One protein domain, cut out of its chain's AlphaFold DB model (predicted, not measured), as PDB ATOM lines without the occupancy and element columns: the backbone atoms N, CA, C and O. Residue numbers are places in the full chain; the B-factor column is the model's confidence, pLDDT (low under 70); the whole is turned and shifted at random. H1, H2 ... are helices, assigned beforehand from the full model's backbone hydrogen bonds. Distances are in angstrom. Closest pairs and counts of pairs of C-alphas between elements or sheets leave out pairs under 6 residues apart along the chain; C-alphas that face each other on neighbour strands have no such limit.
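AT A GLANCE: This is residues 2 to 47 of the 132 residues of the protein "Sugar symporter" of Pseudonocardia sp. Ae356_Ps1 (UniProt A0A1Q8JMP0). One long helix, H2, makes a rod, and the short helix H1 lies beside its first part, the chain folding back between them like a hook. Residues 25 to 47, mostly H2, stick out free. The printed part has 46 residues with two named helices, H1 then H2, and no named strand: all helix. It is extended, with a radius of gyration of the C-alphas of 16.2 A, spanning 51 by 18 by 9 A.

IN THESE COORDINATES: Find C-alpha 2 at (-56.236, -34.712, 29.752); there H1 begins, residues 2 to 9. H2, residues 14 to 46, runs 46.7 A from C-alpha 14 at (-53.195, -16.389, 33.515) to C-alpha 46 at (-33.299, -55.209, 50.071), with a kink of 26 degrees near residue 32.

HOW THE PARTS SIT: H1 and H2 are near each other, with 5 pairs of C-alphas within 10 A. A tight link of 4 residues joins them. In H1 every O i to N i+4 pair is within hydrogen-bond range; in H2, 28 of 29 are.

THE WHOLE: The C-alphas farthest apart, of Asp 11 and Phe 47, are 51.1 A apart. The printed part has no cut. Look for pLDDT under 70 at residues 2 to 14 and 47.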
ATOM      1  N   VAL A   2     -55.250 -35.707  29.260       50.19
ATOM      2  CA  VAL A   2     -56.236 -34.712  29.752       50.19
ATOM      3  C   VAL A   2     -55.700 -33.267  29.742       50.19
ATOM      4  O   VAL A   2     -56.414 -32.349  29.363       50.19
ATOM      5  N   ILE A   3     -54.413 -33.067  30.050       57.97
ATOM      6  CA  ILE A   3     -53.782 -31.732  30.095       57.97
ATOM      7  C   ILE A   3     -53.727 -31.061  28.708       57.97
ATOM      8  O   ILE A   3     -53.932 -29.856  28.602       57.97
ATOM      9  N   GLY A   4     -53.510 -31.836  27.637       58.53
ATOM     10  CA  GLY A   4     -53.468 -31.309  26.266       58.53
ATOM     11  C   GLY A   4     -54.843 -30.885  25.742       58.53
ATOM     12  O   GLY A   4     -54.944 -29.887  25.039       58.53
ATOM     13  N   ALA A   5     -55.907 -31.589  26.144       62.38
ATOM     14  CA  ALA A   5     -57.278 -31.196  25.822       62.38
ATOM     15  C   ALA A   5     -57.676 -29.896  26.547       62.38
ATOM     16  O   ALA A   5     -58.262 -29.008  25.941       62.38
ATOM     17  N   VAL A   6     -57.283 -29.723  27.814       61.84
ATOM     18  CA  VAL A   6     -57.579 -28.500  28.584       61.84
ATOM     19  C   VAL A   6     -56.877 -27.263  28.000       61.84
ATOM     20  O   VAL A   6     -57.472 -26.189  27.970       61.84
ATOM     21  N   TYR A   7     -55.659 -27.407  27.471       60.03
ATOM     22  CA  TYR A   7     -54.941 -26.304  26.815       60.03
ATOM     23  C   TYR A   7     -55.506 -25.915  25.438       60.03
ATOM     24  O   TYR A   7     -55.337 -24.774  25.023       60.03
ATOM     25  N   ALA A   8     -56.163 -26.838  24.728       61.53
ATOM     26  CA  ALA A   8     -56.710 -26.582  23.393       61.53
ATOM     27  C   ALA A   8     -58.110 -25.939  23.409       61.53
ATOM     28  O   ALA A   8     -58.486 -25.285  22.442       61.53
ATOM     29  N   PHE A   9     -58.885 -26.135  24.483       61.91
ATOM     30  CA  PHE A   9     -60.279 -25.674  24.577       61.91
ATOM     31  C   PHE A   9     -60.491 -24.461  25.488       61.91
ATOM     32  O   PHE A   9     -61.605 -23.945  25.555       61.91
ATOM     33  N   THR A  10     -59.453 -23.995  26.183       57.47
ATOM     34  CA  THR A  10     -59.592 -22.917  27.165       57.47
ATOM     35  C   THR A  10     -58.538 -21.850  26.891       57.47
ATOM     36  O   THR A  10     -57.351 -22.101  27.080       57.47
ATOM     37  N   ASP A  11     -58.965 -20.651  26.477       61.66
ATOM     38  CA  ASP A  11     -58.161 -19.428  26.587       61.66
ATOM     39  C   ASP A  11     -57.907 -19.179  28.081       61.66
ATOM     40  O   ASP A  11     -58.654 -18.478  28.771       61.66
ATOM     41  N   LEU A  12     -56.902 -19.866  28.630       60.00
ATOM     42  CA  LEU A  12     -56.553 -19.814  30.044       60.00
ATOM     43  C   LEU A  12     -55.952 -18.442  30.332       60.00
ATOM     44  O   LEU A  12     -54.741 -18.237  30.243       60.00
ATOM     45  N   SER A  13     -56.802 -17.491  30.712       66.38
ATOM     46  CA  SER A  13     -56.341 -16.270  31.360       66.38
ATOM     47  C   SER A  13     -55.469 -16.647  32.565       66.38
ATOM     48  O   SER A  13     -55.744 -17.621  33.272       66.38
ATOM     49  N   GLY A  14     -54.366 -15.915  32.759       67.94
ATOM     50  CA  GLY A  14     -53.195 -16.389  33.515       67.94
ATOM     51  C   GLY A  14     -53.466 -16.947  34.919       67.94
ATOM     52  O   GLY A  14     -52.731 -17.822  35.374       67.94
ATOM     53  N   ILE A  15     -54.543 -16.518  35.586       75.19
ATOM     54  CA  ILE A  15     -54.915 -17.025  36.913       75.19
ATOM     55  C   ILE A  15     -55.370 -18.493  36.886       75.19
ATOM     56  O   ILE A  15     -54.988 -19.267  37.760       75.19
ATOM     57  N   TRP A  16     -56.109 -18.924  35.858       76.19
ATOM     58  CA  TRP A  16     -56.582 -20.307  35.738       76.19
ATOM     59  C   TRP A  16     -55.458 -21.258  35.322       76.19
ATOM     60  O   TRP A  16     -55.395 -22.383  35.817       76.19
ATOM     61  N   ALA A  17     -54.519 -20.789  34.491       77.38
ATOM     62  CA  ALA A  17     -53.298 -21.530  34.177       77.38
ATOM     63  C   ALA A  17     -52.445 -21.765  35.437       77.38
ATOM     64  O   ALA A  17     -51.993 -22.885  35.676       77.38
ATOM     65  N   ALA A  18     -52.272 -20.736  36.277       78.88
ATOM     66  CA  ALA A  18     -51.524 -20.845  37.528       78.88
ATOM     67  C   ALA A  18     -52.179 -21.822  38.519       78.88
ATOM     68  O   ALA A  18     -51.487 -22.641  39.124       78.88
ATOM     69  N   VAL A  19     -53.511 -21.791  38.648       83.06
ATOM     70  CA  VAL A  19     -54.262 -22.725  39.503       83.06
ATOM     71  C   VAL A  19     -54.107 -24.168  39.012       83.06
ATOM     72  O   VAL A  19     -53.794 -25.052  39.807       83.06
ATOM     73  N   LEU A  20     -54.253 -24.420  37.708       83.12
ATOM     74  CA  LEU A  20     -54.061 -25.758  37.137       83.12
ATOM     75  C   LEU A  20     -52.632 -26.275  37.338       83.12
ATOM     76  O   LEU A  20     -52.448 -27.439  37.695       83.12
ATOM     77  N   LEU A  21     -51.627 -25.415  37.157       83.38
ATOM     78  CA  LEU A  21     -50.233 -25.757  37.437       83.38
ATOM     79  C   LEU A  21     -50.026 -26.095  38.916       83.38
ATOM     80  O   LEU A  21     -49.382 -27.097  39.212       83.38
ATOM     81  N   ALA A  22     -50.602 -25.327  39.844       86.12
ATOM     82  CA  ALA A  22     -50.512 -25.616  41.274       86.12
ATOM     83  C   ALA A  22     -51.116 -26.986  41.623       86.12
ATOM     84  O   ALA A  22     -50.462 -27.790  42.288       86.12
ATOM     85  N   PHE A  23     -52.313 -27.303  41.120       86.88
ATOM     86  CA  PHE A  23     -52.926 -28.620  41.325       86.88
ATOM     87  C   PHE A  23     -52.095 -29.754  40.716       86.88
ATOM     88  O   PHE A  23     -51.927 -30.795  41.351       86.88
ATOM     89  N   LEU A  24     -51.525 -29.550  39.525       85.56
ATOM     90  CA  LEU A  24     -50.624 -30.516  38.896       85.56
ATOM     91  C   LEU A  24     -49.371 -30.758  39.749       85.56
ATOM     92  O   LEU A  24     -48.983 -31.907  39.950       85.56
ATOM     93  N   MET A  25     -48.757 -29.696  40.273       88.25
ATOM     94  CA  MET A  25     -47.576 -29.799  41.133       88.25
ATOM     95  C   MET A  25     -47.893 -30.512  42.452       88.25
ATOM     96  O   MET A  25     -47.114 -31.360  42.880       88.25
ATOM     97  N   ILE A  26     -49.047 -30.237  43.068       90.38
ATOM     98  CA  ILE A  26     -49.498 -30.924  44.292       90.38
ATOM     99  C   ILE A  26     -49.752 -32.411  44.023       90.38
ATOM    100  O   ILE A  26     -49.329 -33.262  44.809       90.38
ATOM    101  N   TYR A  27     -50.410 -32.737  42.907       85.75
ATOM    102  CA  TYR A  27     -50.616 -34.120  42.478       85.75
ATOM    103  C   TYR A  27     -49.275 -34.839  42.285       85.75
ATOM    104  O   TYR A  27     -49.066 -35.921  42.836       85.75
ATOM    105  N   GLN A  28     -48.338 -34.204  41.580       84.69
ATOM    106  CA  GLN A  28     -47.013 -34.757  41.326       84.69
ATOM    107  C   GLN A  28     -46.212 -34.949  42.622       84.69
ATOM    108  O   GLN A  28     -45.586 -35.991  42.802       84.69
ATOM    109  N   ALA A  29     -46.267 -33.988  43.547       83.50
ATOM    110  CA  ALA A  29     -45.616 -34.079  44.851       83.50
ATOM    111  C   ALA A  29     -46.197 -35.221  45.700       83.50
ATOM    112  O   ALA A  29     -45.446 -36.004  46.278       83.50
ATOM    113  N   SER A  30     -47.524 -35.372  45.718       85.06
ATOM    114  CA  SER A  30     -48.205 -36.456  46.441       85.06
ATOM    115  C   SER A  30     -47.862 -37.833  45.858       85.06
ATOM    116  O   SER A  30     -47.622 -38.792  46.596       85.06
ATOM    117  N   PHE A  31     -47.780 -37.929  44.529       80.81
ATOM    118  CA  PHE A  31     -47.355 -39.141  43.831       80.81
ATOM    119  C   PHE A  31     -45.891 -39.490  44.136       80.81
ATOM    120  O   PHE A  31     -45.588 -40.633  44.490       80.81
ATOM    121  N   ALA A  32     -44.991 -38.505  44.061       78.38
ATOM    122  CA  ALA A  32     -43.576 -38.672  44.377       78.38
ATOM    123  C   ALA A  32     -43.357 -39.088  45.842       78.38
ATOM    124  O   ALA A  32     -42.539 -39.965  46.114       78.38
ATOM    125  N   ALA A  33     -44.129 -38.525  46.774       79.81
ATOM    126  CA  ALA A  33     -44.083 -38.886  48.188       79.81
ATOM    127  C   ALA A  33     -44.611 -40.303  48.468       79.81
ATOM    128  O   ALA A  33     -44.186 -40.930  49.428       79.81
ATOM    129  N   SER A  34     -45.516 -40.831  47.644       80.19
ATOM    130  CA  SER A  34     -46.080 -42.168  47.865       80.19
ATOM    131  C   SER A  34     -45.256 -43.240  47.152       80.19
ATOM    132  O   SER A  34     -44.545 -44.024  47.773       80.19
ATOM    133  N   LEU A  35     -45.327 -43.259  45.821       72.62
ATOM    134  CA  LEU A  35     -44.723 -44.310  45.001       72.62
ATOM    135  C   LEU A  35     -43.227 -44.085  44.800       72.62
ATOM    136  O   LEU A  35     -42.460 -45.046  44.789       72.62
ATOM    137  N   GLY A  36     -42.813 -42.819  44.687       75.44
ATOM    138  CA  GLY A  36     -41.401 -42.466  44.582       75.44
ATOM    139  C   GLY A  36     -40.637 -42.899  45.829       75.44
ATOM    140  O   GLY A  36     -39.706 -43.693  45.723       75.44
ATOM    141  N   LEU A  37     -41.061 -42.452  47.017       77.44
ATOM    142  CA  LEU A  37     -40.403 -42.833  48.274       77.44
ATOM    143  C   LEU A  37     -40.446 -44.340  48.534       77.44
ATOM    144  O   LEU A  37     -39.424 -44.891  48.934       77.44
ATOM    145  N   ALA A  38     -41.563 -45.023  48.265       78.56
ATOM    146  CA  ALA A  38     -41.648 -46.471  48.455       78.56
ATOM    147  C   ALA A  38     -40.597 -47.233  47.630       78.56
ATOM    148  O   ALA A  38     -39.957 -48.146  48.145       78.56
ATOM    149  N   MET A  39     -40.361 -46.836  46.375       76.44
ATOM    150  CA  MET A  39     -39.376 -47.492  45.509       76.44
ATOM    151  C   MET A  39     -37.942 -47.325  46.034       76.44
ATOM    152  O   MET A  39     -37.174 -48.288  46.067       76.44
ATOM    153  N   TRP A  40     -37.588 -46.119  46.486       76.94
ATOM    154  CA  TRP A  40     -36.272 -45.842  47.072       76.94
ATOM    155  C   TRP A  40     -36.088 -46.504  48.444       76.94
ATOM    156  O   TRP A  40     -34.985 -46.947  48.776       76.94
ATOM    157  N   LEU A  41     -37.163 -46.606  49.226       79.31
ATOM    158  CA  LEU A  41     -37.155 -47.252  50.533       79.31
ATOM    159  C   LEU A  41     -36.938 -48.759  50.402       79.31
ATOM    160  O   LEU A  41     -36.009 -49.279  51.009       79.31
ATOM    161  N   VAL A  42     -37.700 -49.437  49.540       75.44
ATOM    162  CA  VAL A  42     -37.521 -50.876  49.282       75.44
ATOM    163  C   VAL A  42     -36.101 -51.163  48.798       75.44
ATOM    164  O   VAL A  42     -35.468 -52.098  49.275       75.44
ATOM    165  N   ASN A  43     -35.541 -50.318  47.926       72.12
ATOM    166  CA  ASN A  43     -34.146 -50.452  47.501       72.12
ATOM    167  C   ASN A  43     -33.165 -50.410  48.691       72.12
ATOM    168  O   ASN A  43     -32.151 -51.095  48.694       72.12
ATOM    169  N   SER A  44     -33.482 -49.642  49.732       73.56
ATOM    170  CA  SER A  44     -32.680 -49.554  50.958       73.56
ATOM    171  C   SER A  44     -32.888 -50.751  51.898       73.56
ATOM    172  O   SER A  44     -31.975 -51.094  52.647       73.56
ATOM    173  N   GLU A  45     -34.058 -51.391  51.854       73.56
ATOM    174  CA  GLU A  45     -34.424 -52.564  52.663       73.56
ATOM    175  C   GLU A  45     -33.889 -53.880  52.082       73.56
ATOM    176  O   GLU A  45     -33.510 -54.766  52.841       73.56
ATOM    177  N   VAL A  46     -33.799 -53.999  50.753       71.44
ATOM    178  CA  VAL A  46     -33.299 -55.209  50.071       71.44
ATOM    179  C   VAL A  46     -31.792 -55.398  50.264       71.44
ATOM    180  O   VAL A  46     -31.308 -56.529  50.247       71.44
ATOM    181  N   PHE A  47     -31.025 -54.315  50.427       69.94
ATOM    182  CA  PHE A  47     -29.571 -54.423  50.534       69.94
ATOM    183  C   PHE A  47     -29.090 -54.645  51.981       69.94
ATOM    184  O   PHE A  47     -29.392 -53.815  52.859       69.94
TER     185      PHE A  47